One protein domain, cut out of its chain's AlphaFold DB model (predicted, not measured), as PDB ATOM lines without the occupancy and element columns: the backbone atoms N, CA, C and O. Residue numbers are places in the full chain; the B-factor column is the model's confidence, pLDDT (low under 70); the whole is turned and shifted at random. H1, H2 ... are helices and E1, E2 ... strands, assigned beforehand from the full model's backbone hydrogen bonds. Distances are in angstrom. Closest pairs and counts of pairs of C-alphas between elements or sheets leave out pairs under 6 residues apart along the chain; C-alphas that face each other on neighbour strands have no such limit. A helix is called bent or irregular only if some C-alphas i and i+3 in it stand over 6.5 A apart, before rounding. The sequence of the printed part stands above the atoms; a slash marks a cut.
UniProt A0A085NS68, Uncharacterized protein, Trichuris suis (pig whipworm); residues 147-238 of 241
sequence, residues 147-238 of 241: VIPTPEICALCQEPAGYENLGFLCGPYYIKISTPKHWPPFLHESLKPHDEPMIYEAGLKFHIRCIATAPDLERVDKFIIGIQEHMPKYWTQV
ATOM      1  N   VAL A 147     -19.260  45.821 -74.458       82.00
ATOM      2  CA  VAL A 147     -19.113  44.379 -74.274       82.00
ATOM      3  C   VAL A 147     -19.906  43.658 -75.348       82.00
ATOM      4  O   VAL A 147     -21.135  43.705 -75.352       82.00
ATOM      5  N   ILE A 148     -19.204  42.942 -76.221       83.81
ATOM      6  CA  ILE A 148     -19.837  42.121 -77.248       83.81
ATOM      7  C   ILE A 148     -20.333  40.820 -76.600       83.81
ATOM      8  O   ILE A 148     -19.554  40.143 -75.917       83.81
ATOM      9  N   PRO A 149     -21.603  40.423 -76.807       80.69
ATOM     10  CA  PRO A 149     -22.078  39.116 -76.376       80.69
ATOM     11  C   PRO A 149     -21.347  38.012 -77.147       80.69
ATOM     12  O   PRO A 149     -21.374  37.961 -78.375       80.69
ATOM     13  N   THR A 150     -20.693  37.113 -76.417       84.06
ATOM     14  CA  THR A 150     -19.924  36.001 -76.986       84.06
ATOM     15  C   THR A 150     -20.632  34.662 -76.752       84.06
ATOM     16  O   THR A 150     -21.144  34.451 -75.648       84.06
ATOM     17  N   PRO A 151     -20.626  33.735 -77.726       85.50
ATOM     18  CA  PRO A 151     -21.175  32.391 -77.544       85.50
ATOM     19  C   PRO A 151     -20.401  31.563 -76.500       85.50
ATOM     20  O   PRO A 151     -19.235  31.829 -76.200       85.50
ATOM     21  N   GLU A 152     -21.045  30.523 -75.961       88.69
ATOM     22  CA  GLU A 152     -20.479  29.575 -74.983       88.69
ATOM     23  C   GLU A 152     -19.578  28.514 -75.645       88.69
ATOM     24  O   GLU A 152     -19.784  27.308 -75.493       88.69
ATOM     25  N   ILE A 153     -18.580  28.968 -76.401       91.94
ATOM     26  CA  ILE A 153     -17.637  28.110 -77.130       91.94
ATOM     27  C   ILE A 153     -16.188  28.497 -76.838       91.94
ATOM     28  O   ILE A 153     -15.889  29.582 -76.335       91.94
ATOM     29  N   CYS A 154     -15.267  27.597 -77.161       92.06
ATOM     30  CA  CYS A 154     -13.839  27.849 -77.053       92.06
ATOM     31  C   CYS A 154     -13.350  28.772 -78.175       92.06
ATOM     32  O   CYS A 154     -13.506  28.468 -79.349       92.06
ATOM     33  N   ALA A 155     -12.661  29.860 -77.844       91.44
ATOM     34  CA  ALA A 155     -12.146  30.809 -78.828       91.44
ATOM     35  C   ALA A 155     -10.965  30.273 -79.668       91.44
ATOM     36  O   ALA A 155     -10.545  30.958 -80.599       91.44
ATOM     37  N   LEU A 156     -10.427  29.087 -79.335       90.69
ATOM     38  CA  LEU A 156      -9.376  28.402 -80.104       90.69
ATOM     39  C   LEU A 156      -9.953  27.338 -81.045       90.69
ATOM     40  O   LEU A 156      -9.723  27.416 -82.245       90.69
ATOM     41  N   CYS A 157     -10.696  26.358 -80.519       90.19
ATOM     42  CA  CYS A 157     -11.230  25.248 -81.321       90.19
ATOM     43  C   CYS A 157     -12.688  25.426 -81.761       90.19
ATOM     44  O   CYS A 157     -13.174  24.611 -82.526       90.19
ATOM     45  N   GLN A 158     -13.385  26.456 -81.275       90.50
ATOM     46  CA  GLN A 158     -14.792  26.763 -81.581       90.50
ATOM     47  C   GLN A 158     -15.815  25.718 -81.103       90.50
ATOM     48  O   GLN A 158     -17.011  25.895 -81.309       90.50
ATOM     49  N   GLU A 159     -15.375  24.705 -80.355       91.12
ATOM     50  CA  GLU A 159     -16.258  23.705 -79.749       91.12
ATOM     51  C   GLU A 159     -16.853  24.174 -78.405       91.12
ATOM     52  O   GLU A 159     -16.204  24.926 -77.659       91.12
ATOM     53  N   PRO A 160     -18.068  23.722 -78.043       90.50
ATOM     54  CA  PRO A 160     -18.714  24.061 -76.780       90.50
ATOM     55  C   PRO A 160     -18.094  23.334 -75.576       90.50
ATOM     56  O   PRO A 160     -17.239  22.447 -75.685       90.50
ATOM     57  N   ALA A 161     -18.542  23.699 -74.373       85.81
ATOM     58  CA  ALA A 161     -18.214  22.944 -73.165       85.81
ATOM     59  C   ALA A 161     -18.719  21.489 -73.269       85.81
ATOM     60  O   ALA A 161     -19.847  21.247 -73.685       85.81
ATOM     61  N   GLY A 162     -17.900  20.521 -72.846       78.69
ATOM     62  CA  GLY A 162     -18.291  19.107 -72.781       78.69
ATOM     63  C   GLY A 162     -18.185  18.310 -74.089       78.69
ATOM     64  O   GLY A 162     -18.441  17.109 -74.060       78.69
ATOM     65  N   TYR A 163     -17.759  18.918 -75.199       82.81
ATOM     66  CA  TYR A 163     -17.497  18.200 -76.451       82.81
ATOM     67  C   TYR A 163     -16.326  17.215 -76.298       82.81
ATOM     68  O   TYR A 163     -15.286  17.595 -75.761       82.81
ATOM     69  N   GLU A 164     -16.500  15.958 -76.726       76.19
ATOM     70  CA  GLU A 164     -15.463  14.912 -76.865       76.19
ATOM     71  C   GLU A 164     -14.369  14.866 -75.771       76.19
ATOM     72  O   GLU A 164     -13.192  14.615 -76.028       76.19
ATOM     73  N   ASN A 165     -14.744  15.076 -74.504       77.94
ATOM     74  CA  ASN A 165     -13.836  15.105 -73.345       77.94
ATOM     75  C   ASN A 165     -12.885  16.320 -73.255       77.94
ATOM     76  O   ASN A 165     -11.917  16.292 -72.487       77.94
ATOM     77  N   LEU A 166     -13.150  17.412 -73.976       79.62
ATOM     78  CA  LEU A 166     -12.426  18.687 -73.849       79.62
ATOM     79  C   LEU A 166     -12.678  19.382 -72.497       79.62
ATOM     80  O   LEU A 166     -11.888  20.226 -72.066       79.62
ATOM     81  N   GLY A 167     -13.735  18.971 -71.791       83.81
ATOM     82  CA  GLY A 167     -14.071  19.435 -70.451       83.81
ATOM     83  C   GLY A 167     -14.781  20.787 -70.447       83.81
ATOM     84  O   GLY A 167     -15.452  21.168 -71.408       83.81
ATOM     85  N   PHE A 168     -14.665  21.501 -69.329       88.06
ATOM     86  CA  PHE A 168     -15.317  22.795 -69.133       88.06
ATOM     87  C   PHE A 168     -14.524  23.943 -69.762       88.06
ATOM     88  O   PHE A 168     -13.292  23.908 -69.850       88.06
ATOM     89  N   LEU A 169     -15.247  24.995 -70.139       89.94
ATOM     90  CA  LEU A 169     -14.665  26.258 -70.568       89.94
ATOM     91  C   LEU A 169     -14.227  27.084 -69.351       89.94
ATOM     92  O   LEU A 169     -14.963  27.225 -68.377       89.94
ATOM     93  N   CYS A 170     -13.032  27.661 -69.419       88.25
ATOM     94  CA  CYS A 170     -12.535  28.645 -68.467       88.25
ATOM     95  C   CYS A 170     -12.597  30.057 -69.068       88.25
ATOM     96  O   CYS A 170     -12.425  30.229 -70.275       88.25
ATOM     97  N   GLY A 171     -12.850  31.057 -68.222       85.50
ATOM     98  CA  GLY A 171     -13.115  32.441 -68.626       85.50
ATOM     99  C   GLY A 171     -14.415  32.970 -68.002       85.50
ATOM    100  O   GLY A 171     -14.926  32.346 -67.067       85.50
ATOM    101  N   PRO A 172     -14.969  34.092 -68.498       87.62
ATOM    102  CA  PRO A 172     -14.528  34.849 -69.675       87.62
ATOM    103  C   PRO A 172     -13.247  35.669 -69.440       87.62
ATOM    104  O   PRO A 172     -13.063  36.251 -68.373       87.62
ATOM    105  N   TYR A 173     -12.384  35.723 -70.456       87.94
ATOM    106  CA  TYR A 173     -11.209  36.587 -70.548       87.94
ATOM    107  C   TYR A 173     -11.497  37.712 -71.542       87.94
ATOM    108  O   TYR A 173     -11.569  37.480 -72.748       87.94
ATOM    109  N   TYR A 174     -11.693  38.922 -71.038       86.94
ATOM    110  CA  TYR A 174     -12.023  40.095 -71.838       86.94
ATOM    111  C   TYR A 174     -10.792  40.613 -72.571       86.94
ATOM    112  O   TYR A 174      -9.815  41.009 -71.938       86.94
ATOM    113  N   ILE A 175     -10.852  40.621 -73.898       85.25
ATOM    114  CA  ILE A 175      -9.830  41.224 -74.757       85.25
ATOM    115  C   ILE A 175     -10.391  42.433 -75.490       85.25
ATOM    116  O   ILE A 175     -11.581  42.478 -75.788       85.25
ATOM    117  N   LYS A 176      -9.523  43.378 -75.832       86.00
ATOM    118  CA  LYS A 176      -9.879  44.560 -76.614       86.00
ATOM    119  C   LYS A 176      -9.767  44.262 -78.102       86.00
ATOM    120  O   LYS A 176      -8.724  43.805 -78.566       86.00
ATOM    121  N   ILE A 177     -10.803  44.580 -78.863       82.69
ATOM    122  CA  ILE A 177     -10.804  44.498 -80.322       82.69
ATOM    123  C   ILE A 177     -10.859  45.934 -80.838       82.69
ATOM    124  O   ILE A 177     -11.900  46.581 -80.808       82.69
ATOM    125  N   SER A 178      -9.703  46.448 -81.255       75.50
ATOM    126  CA  SER A 178      -9.550  47.810 -81.784       75.50
ATOM    127  C   SER A 178      -9.485  47.865 -83.309       75.50
ATOM    128  O   SER A 178      -9.597  48.939 -83.888       75.50
ATOM    129  N   THR A 179      -9.271  46.725 -83.975       74.50
ATOM    130  CA  THR A 179      -9.117  46.668 -85.432       74.50
ATOM    131  C   THR A 179      -9.952  45.543 -86.035       74.50
ATOM    132  O   THR A 179      -9.886  44.421 -85.523       74.50
ATOM    133  N   PRO A 180     -10.613  45.766 -87.185       74.00
ATOM    134  CA  PRO A 180     -11.423  44.749 -87.860       74.00
ATOM    135  C   PRO A 180     -10.603  43.546 -88.358       74.00
ATOM    136  O   PRO A 180     -11.163  42.484 -88.606       74.00
ATOM    137  N   LYS A 181      -9.274  43.680 -88.481       74.50
ATOM    138  CA  LYS A 181      -8.359  42.577 -88.832       74.50
ATOM    139  C   LYS A 181      -8.233  41.515 -87.738       74.50
ATOM    140  O   LYS A 181      -7.841  40.392 -88.024       74.50
ATOM    141  N   HIS A 182      -8.536  41.874 -86.495       77.56
ATOM    142  CA  HIS A 182      -8.469  40.985 -85.335       77.56
ATOM    143  C   HIS A 182      -9.868  40.517 -84.922       77.56
ATOM    144  O   HIS A 182     -10.105  40.243 -83.750       77.56
ATOM    145  N   TRP A 183     -10.812  40.496 -85.866       84.88
ATOM    146  CA  TRP A 183     -12.181  40.097 -85.580       84.88
ATOM    147  C   TRP A 183     -12.255  38.583 -85.318       84.88
ATOM    148  O   TRP A 183     -11.792  37.812 -86.162       84.88
ATOM    149  N   PRO A 184     -12.803  38.135 -84.173       86.38
ATOM    150  CA  PRO A 184     -12.940  36.713 -83.897       86.38
ATOM    151  C   PRO A 184     -13.927  36.052 -84.875       86.38
ATOM    152  O   PRO A 184     -15.020  36.579 -85.078       86.38
ATOM    153  N   PRO A 185     -13.603  34.876 -85.439       85.94
ATOM    154  CA  PRO A 185     -14.366  34.265 -86.532       85.94
ATOM    155  C   PRO A 185     -15.749  33.762 -86.103       85.94
ATOM    156  O   PRO A 185     -16.653  33.639 -86.920       85.94
ATOM    157  N   PHE A 186     -15.929  33.489 -84.812       85.31
ATOM    158  CA  PHE A 186     -17.197  33.044 -84.238       85.31
ATOM    159  C   PHE A 186     -18.131  34.196 -83.842       85.31
ATOM    160  O   PHE A 186     -19.229  33.952 -83.339       85.31
ATOM    161  N   LEU A 187     -17.701  35.452 -84.004       85.62
ATOM    162  CA  LEU A 187     -18.561  36.614 -83.803       85.62
ATOM    163  C   LEU A 187     -19.144  37.061 -85.136       85.62
ATOM    164  O   LEU A 187     -18.444  37.151 -86.141       85.62
ATOM    165  N   HIS A 188     -20.435  37.378 -85.125       82.00
ATOM    166  CA  HIS A 188     -21.154  37.776 -86.328       82.00
ATOM    167  C   HIS A 188     -20.590  39.079 -86.922       82.00
ATOM    168  O   HIS A 188     -20.309  40.027 -86.188       82.00
ATOM    169  N   GLU A 189     -20.476  39.148 -88.252       80.12
ATOM    170  CA  GLU A 189     -19.886  40.289 -88.975       80.12
ATOM    171  C   GLU A 189     -20.652  41.601 -88.721       80.12
ATOM    172  O   GLU A 189     -20.058  42.668 -88.730       80.12
ATOM    173  N   SER A 190     -21.951  41.543 -88.401       77.75
ATOM    174  CA  SER A 190     -22.744  42.742 -88.066       77.75
ATOM    175  C   SER A 190     -22.319  43.445 -86.775       77.75
ATOM    176  O   SER A 190     -22.751  44.564 -86.524       77.75
ATOM    177  N   LEU A 191     -21.563  42.764 -85.909       78.00
ATOM    178  CA  LEU A 191     -21.029  43.336 -84.672       78.00
ATOM    179  C   LEU A 191     -19.665  43.999 -84.912       78.00
ATOM    180  O   LEU A 191     -19.119  44.627 -84.006       78.00
ATOM    181  N   LYS A 192     -19.102  43.839 -86.114       77.38
ATOM    182  CA  LYS A 192     -17.790  44.354 -86.472       77.38
ATOM    183  C   LYS A 192     -17.836  45.876 -86.588       77.38
ATOM    184  O   LYS A 192     -18.739  46.412 -87.226       77.38
ATOM    185  N   PRO A 193     -16.857  46.594 -86.015       72.25
ATOM    186  CA  PRO A 193     -16.784  48.032 -86.191       72.25
ATOM    187  C   PRO A 193     -16.533  48.389 -87.647       72.25
ATOM    188  O   PRO A 193     -15.542  47.946 -88.231       72.25
ATOM    189  N   HIS A 194     -17.417  49.218 -88.197       66.69
ATOM    190  CA  HIS A 194     -17.291  49.710 -89.561       66.69
ATOM    191  C   HIS A 194     -16.614  51.084 -89.630       66.69
ATOM    192  O   HIS A 194     -15.753  51.243 -90.488       66.69
ATOM    193  N   ASP A 195     -16.881  52.020 -88.703       60.97
ATOM    194  CA  ASP A 195     -16.518  53.431 -88.953       60.97
ATOM    195  C   ASP A 195     -16.023  54.271 -87.751       60.97
ATOM    196  O   ASP A 195     -15.655  55.428 -87.943       60.97
ATOM    197  N   GLU A 196     -15.912  53.733 -86.528       60.53
ATOM    198  CA  GLU A 196     -15.427  54.507 -85.364       60.53
ATOM    199  C   GLU A 196     -14.320  53.796 -84.566       60.53
ATOM    200  O   GLU A 196     -14.301  52.563 -84.497       60.53
ATOM    201  N   PRO A 197     -13.403  54.542 -83.904       64.62
ATOM    202  CA  PRO A 197     -12.383  53.991 -83.011       64.62
ATOM    203  C   PRO A 197     -13.005  53.589 -81.664       64.62
ATOM    204  O   PRO A 197     -12.548  53.991 -80.594       64.62
ATOM    205  N   MET A 198     -14.092  52.827 -81.710       67.31
ATOM    206  CA  MET A 198     -14.742  52.302 -80.526       67.31
ATOM    207  C   MET A 198     -13.966  51.065 -80.063       67.31
ATOM    208  O   MET A 198     -13.597  50.197 -80.857       67.31
ATOM    209  N   ILE A 199     -13.632  51.019 -78.773       72.44
ATOM    210  CA  ILE A 199     -12.930  49.878 -78.186       72.44
ATOM    211  C   ILE A 199     -13.990  48.860 -77.788       72.44
ATOM    212  O   ILE A 199     -14.730  49.078 -76.829       72.44
ATOM    213  N   TYR A 200     -14.038  47.746 -78.507       77.69
ATOM    214  CA  TYR A 200     -14.900  46.630 -78.147       77.69
ATOM    215  C   TYR A 200     -14.172  45.690 -77.210       77.69
ATOM    216  O   TYR A 200     -12.959  45.503 -77.333       77.69
ATOM    217  N   GLU A 201     -14.916  45.051 -76.317       85.31
ATOM    218  CA  GLU A 201     -14.396  43.966 -75.503       85.31
ATOM    219  C   GLU A 201     -15.205  42.685 -75.671       85.31
ATOM    220  O   GLU A 201     -16.425  42.667 -75.521       85.31
ATOM    221  N   ALA A 202     -14.506  41.588 -75.958       85.25
ATOM    222  CA  ALA A 202     -15.098  40.264 -76.111       85.25
ATOM    223  C   ALA A 202     -14.631  39.346 -74.978       85.25
ATOM    224  O   ALA A 202     -13.430  39.208 -74.739       85.25
ATOM    225  N   GLY A 203     -15.579  38.715 -74.283       88.75
ATOM    226  CA  GLY A 203     -15.315  37.787 -73.183       88.75
ATOM    227  C   GLY A 203     -14.978  36.381 -73.676       88.75
ATOM    228  O   GLY A 203     -15.848  35.522 -73.756       88.75
ATOM    229  N   LEU A 204     -13.709  36.119 -73.976       90.56
ATOM    230  CA  LEU A 204     -13.277  34.851 -74.562       90.56
ATOM    231  C   LEU A 204     -13.277  33.701 -73.559       90.56
ATOM    232  O   LEU A 204     -12.891  33.854 -72.401       90.56
ATOM    233  N   LYS A 205     -13.655  32.516 -74.022       91.69
ATOM    234  CA  LYS A 205     -13.670  31.287 -73.229       91.69
ATOM    235  C   LYS A 205     -12.797  30.234 -73.884       91.69
ATOM    236  O   LYS A 205     -12.617  30.250 -75.096       91.69
ATOM    237  N   PHE A 206     -12.237  29.326 -73.095       91.31
ATOM    238  CA  PHE A 206     -11.285  28.338 -73.603       91.31
ATOM    239  C   PHE A 206     -11.371  27.020 -72.852       91.31
ATOM    240  O   PHE A 206     -11.494  27.020 -71.626       91.31
ATOM    241  N   HIS A 207     -11.193  25.890 -73.533       91.62
ATOM    242  CA  HIS A 207     -10.902  24.642 -72.829       91.62
ATOM    243  C   HIS A 207      -9.492  24.685 -72.242       91.62
ATOM    244  O   HIS A 207      -8.551  25.190 -72.859       91.62
ATOM    245  N   ILE A 208      -9.328  24.090 -71.060       88.31
ATOM    246  CA  ILE A 208      -8.026  24.012 -70.380       88.31
ATOM    247  C   ILE A 208      -6.991  23.311 -71.269       88.31
ATOM    248  O   ILE A 208      -5.849  23.758 -71.346       88.31
ATOM    249  N   ARG A 209      -7.405  22.248 -71.972       87.69
ATOM    250  CA  ARG A 209      -6.542  21.506 -72.901       87.69
ATOM    251  C   ARG A 209      -6.074  22.374 -74.066       87.69
ATOM    252  O   ARG A 209      -4.881  22.402 -74.322       87.69
ATOM    253  N   CYS A 210      -6.978  23.124 -74.701       89.69
ATOM    254  CA  CYS A 210      -6.633  23.992 -75.829       89.69
ATOM    255  C   CYS A 210      -5.609  25.066 -75.446       89.69
ATOM    256  O   CYS A 210      -4.686  25.315 -76.214       89.69
ATOM    257  N   ILE A 211      -5.733  25.662 -74.252       89.06
ATOM    258  CA  ILE A 211      -4.726  26.610 -73.748       89.06
ATOM    259  C   ILE A 211      -3.393  25.900 -73.520       89.06
ATOM    260  O   ILE A 211      -2.360  26.405 -73.929       89.06
ATOM    261  N   ALA A 212      -3.408  24.729 -72.876       86.62
ATOM    262  CA  ALA A 212      -2.185  23.994 -72.559       86.62
ATOM    263  C   ALA A 212      -1.398  23.563 -73.809       86.62
ATOM    264  O   ALA A 212      -0.187  23.379 -73.735       86.62
ATOM    265  N   THR A 213      -2.077  23.396 -74.945       88.56
ATOM    266  CA  THR A 213      -1.462  23.040 -76.232       88.56
ATOM    267  C   THR A 213      -1.126  24.245 -77.111       88.56
ATOM    268  O   THR A 213      -0.498  24.070 -78.151       88.56
ATOM    269  N   ALA A 214      -1.558  25.453 -76.746       89.62
ATOM    270  CA  ALA A 214      -1.305  26.657 -77.525       89.62
ATOM    271  C   ALA A 214       0.102  27.203 -77.201       89.62
ATOM    272  O   ALA A 214       0.327  27.656 -76.082       89.62
ATOM    273  N   PRO A 215       1.059  27.183 -78.151       85.88
ATOM    274  CA  PRO A 215       2.463  27.488 -77.856       85.88
ATOM    275  C   PRO A 215       2.716  28.939 -77.429       85.88
ATOM    276  O   PRO A 215       3.671  29.199 -76.707       85.88
ATOM    277  N   ASP A 216       1.867  29.874 -77.864       87.56
ATOM    278  CA  ASP A 216       2.034  31.306 -77.607       87.56
ATOM    279  C   ASP A 216       1.164  31.800 -76.433       87.56
ATOM    280  O   ASP A 216       1.144  32.993 -76.136       87.56
ATOM    281  N   LEU A 217       0.420  30.908 -75.763       87.69
ATOM    282  CA  LEU A 217      -0.447  31.253 -74.635       87.69
ATOM    283  C   LEU A 217       0.062  30.596 -73.353       87.69
ATOM    284  O   LEU A 217       0.022  29.379 -73.195       87.69
ATOM    285  N   GLU A 218       0.483  31.411 -72.390       83.56
ATOM    286  CA  GLU A 218       0.963  30.909 -71.103       83.56
ATOM    287  C   GLU A 218      -0.140  31.009 -70.049       83.56
ATOM    288  O   GLU A 218      -0.628  32.096 -69.720       83.56
ATOM    289  N   ARG A 219      -0.531  29.868 -69.472       81.94
ATOM    290  CA  ARG A 219      -1.448  29.851 -68.333       81.94
ATOM    291  C   ARG A 219      -0.678  30.067 -67.031       81.94
ATOM    292  O   ARG A 219       0.013  29.167 -66.563       81.94
ATOM    293  N   VAL A 220      -0.906  31.210 -66.388       80.31
ATOM    294  CA  VAL A 220      -0.380  31.523 -65.050       80.31
ATOM    295  C   VAL A 220      -1.548  31.609 -64.066       80.31
ATOM    296  O   VAL A 220      -2.335  32.557 -64.079       80.31
ATOM    297  N   ASP A 221      -1.686  30.590 -63.215       77.25
ATOM    298  CA  ASP A 221      -2.791  30.411 -62.260       77.25
ATOM    299  C   ASP A 221      -4.193  30.448 -62.905       77.25
ATOM    300  O   ASP A 221      -4.664  29.466 -63.492       77.25
ATOM    301  N   LYS A 222      -4.895  31.576 -62.739       75.31
ATOM    302  CA  LYS A 222      -6.250  31.846 -63.245       75.31
ATOM    303  C   LYS A 222      -6.234  32.718 -64.500       75.31
ATOM    304  O   LYS A 222      -7.290  33.168 -64.931       75.31
ATOM    305  N   PHE A 223      -5.053  32.993 -65.042       77.69
ATOM    306  CA  PHE A 223      -4.843  33.962 -66.103       77.69
ATOM    307  C   PHE A 223      -4.164  33.321 -67.300       77.69
ATOM    308  O   PHE A 223      -3.474  32.309 -67.173       77.69
ATOM    309  N   ILE A 224      -4.375  33.936 -68.457       85.12
ATOM    310  CA  ILE A 224      -3.742  33.559 -69.713       85.12
ATOM    311  C   ILE A 224      -2.979  34.789 -70.186       85.12
ATOM    312  O   ILE A 224      -3.574  35.842 -70.418       85.12
ATOM    313  N   ILE A 225      -1.661  34.670 -70.257       84.06
ATOM    314  CA  ILE A 225      -0.765  35.705 -70.765       84.06
ATOM    315  C   ILE A 225      -0.672  35.543 -72.283       84.06
ATOM    316  O   ILE A 225      -0.693  34.421 -72.787       84.06
ATOM    317  N   GLY A 226      -0.589  36.661 -73.008       83.12
ATOM    318  CA  GLY A 226      -0.437  36.651 -74.464       83.12
ATOM    319  C   GLY A 226      -1.755  36.597 -75.240       83.12
ATOM    320  O   GLY A 226      -1.754  36.598 -76.467       83.12
ATOM    321  N   ILE A 227      -2.902  36.554 -74.551       86.44
ATOM    322  CA  ILE A 227      -4.222  36.455 -75.192       86.44
ATOM    323  C   ILE A 227      -4.539  37.673 -76.077       86.44
ATOM    324  O   ILE A 227      -5.152  37.537 -77.129       86.44
ATOM    325  N   GLN A 228      -4.106  38.872 -75.692       85.62
ATOM    326  CA  GLN A 228      -4.386  40.086 -76.456       85.62
ATOM    327  C   GLN A 228      -3.530  40.157 -77.728       85.62
ATOM    328  O   GLN A 228      -3.978  40.666 -78.754       85.62
ATOM    329  N   GLU A 229      -2.299  39.654 -77.648       85.56
ATOM    330  CA  GLU A 229      -1.281  39.745 -78.688       85.56
ATOM    331  C   GLU A 229      -1.355  38.584 -79.689       85.56
ATOM    332  O   GLU A 229      -1.153  38.788 -80.887       85.56
ATOM    333  N   HIS A 230      -1.656  37.370 -79.220       88.19
ATOM    334  CA  HIS A 230      -1.513  36.147 -80.014       88.19
ATOM    335  C   HIS A 230      -2.834  35.560 -80.523       88.19
ATOM    336  O   HIS A 230      -2.812  34.795 -81.485       88.19
ATOM    337  N   MET A 231      -3.994  35.938 -79.972       87.81
ATOM    338  CA  MET A 231      -5.287  35.424 -80.463       87.81
ATOM    339  C   MET A 231      -5.551  35.665 -81.959       87.81
ATOM    340  O   MET A 231      -6.011  34.729 -82.618       87.81
ATOM    341  N   PRO A 232      -5.199  36.824 -82.552       86.00
ATOM    342  CA  PRO A 232      -5.382  37.031 -83.989       86.00
ATOM    343  C   PRO A 232      -4.647  36.006 -84.868       86.00
ATOM    344  O   PRO A 232      -5.129  35.650 -85.945       86.00
ATOM    345  N   LYS A 233      -3.503  35.484 -84.406       87.94
ATOM    346  CA  LYS A 233      -2.757  34.424 -85.101       87.94
ATOM    347  C   LYS A 233      -3.573  33.135 -85.171       87.94
ATOM    348  O   LYS A 233      -3.650  32.527 -86.229       87.94
ATOM    349  N   TYR A 234      -4.216  32.745 -84.075       86.12
ATOM    350  CA  TYR A 234      -5.039  31.536 -84.045       86.12
ATOM    351  C   TYR A 234      -6.290  31.671 -84.913       86.12
ATOM    352  O   TYR A 234      -6.658  30.722 -85.590       86.12
ATOM    353  N   TRP A 235      -6.905  32.852 -84.970       85.31
ATOM    354  CA  TRP A 235      -8.100  33.082 -85.791       85.31
ATOM    355  C   TRP A 235      -7.834  33.125 -87.289       85.31
ATOM    356  O   TRP A 235      -8.656  32.658 -88.069       85.31
ATOM    357  N   THR A 236      -6.679  33.646 -87.692       75.50
ATOM    358  CA  THR A 236      -6.274  33.676 -89.105       75.50
ATOM    359  C   THR A 236      -5.813  32.312 -89.619       75.50
ATOM    360  O   THR A 236      -5.849  32.072 -90.822       75.50
ATOM    361  N   GLN A 237      -5.421  31.398 -88.723       67.00
ATOM    362  CA  GLN A 237      -5.036  30.028 -89.072       67.00
ATOM    363  C   GLN A 237      -6.229  29.121 -89.403       67.00
ATOM    364  O   GLN A 237      -6.049  28.151 -90.135       67.00
ATOM    365  N   VAL A 238      -7.445  29.442 -88.942       54.88
ATOM    366  CA  VAL A 238      -8.668  28.646 -89.204       54.88
ATOM    367  C   VAL A 238      -9.243  28.902 -90.611       54.88
ATOM    368  O   VAL A 238     -10.444  28.827 -90.834       54.88
TER     369      VAL A 238
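What this domain is: This is residues 147 to 238 of the 241 residues of an uncharacterized protein of Trichuris suis (pig whipworm) (UniProt A0A085NS68). A long two-stranded hairpin, E1 and E2, runs lengthwise through an elongated body, with the short helix H1, a small second hairpin, E3 and E4, and the helix H2 following one another along one side of it. Two long unnamed stretches, residues 147 to 168 and residues 178 to 199, make much of the rest and hold the two ends of the long axis. The printed part has 92 residues, with two named helices and four named strands in the order E1, E2, H1, E3, E4, H2, and both two-stranded sheets are antiparallel. The class is mixed, helices and strands, with under half of the residues in named elements. The whole is compact, with a radius of gyration of the C-alphas of 12.9 A and spans of 41 by 23 by 23 A.

Where its parts are: E1, residues 169 to 177, begins at C-alpha 169 at (-14.665, 26.258, -70.568), is 21.0 A long and bends by 51 degrees at residue 172. E2, residues 200 to 207, is 23.0 A long and ends at C-alpha 207 at (-10.902, 24.642, -72.829). H1 is residues 208 to 213, 8.8 A long. E3 is residues 218 to 220 and E4 is residues 223 to 225, 6.2 A and 6.4 A long. H2, residues 227 to 237, is 15.3 A long and ends at C-alpha 237 at (-5.036, 30.028, -89.072); it is irregular, with C-alphas 229 and 232 lying 7.2 A apart.

How they stand to each other: E1 and E2 are antiparallel at 152 degrees, with N 173 and O 204 at 2.7 A and N 177 and O 200 at 2.8 A, both within hydrogen-bond range. Residues 147 to 148 pair with residues 201 to 202 of E2, parallel. E1 and H2 have 3 pairs of C-alphas within 8 A, the closest being those of Ile 175 and Gln 228, 5.8 A apart. E2 and H2 are apart. E1 and E4 are near each other, with 5 pairs of C-alphas within 10 A. E3 and E4 are antiparallel at 144 degrees, with N 225 and O 218 at 2.8 A. The closest C-alphas of H1 and E3 are those of Ile 211 and Arg 219, 7.1 A apart. H1 and H2 are apart. In H1 every O i to N i+4 pair is within hydrogen-bond range; in H2 it is 4 of 7.

The domain as a whole: The two C-alphas farthest apart, those of Asn 165 and Asp 195, are 41.5 A from each other. The printed part has no cut. The link from E1 to E2 is long, with 22 residues, and the other four links are tight. The mean pLDDT of the printed part is 82.8, and residues 194 to 198 and 237 to 238 are under 70.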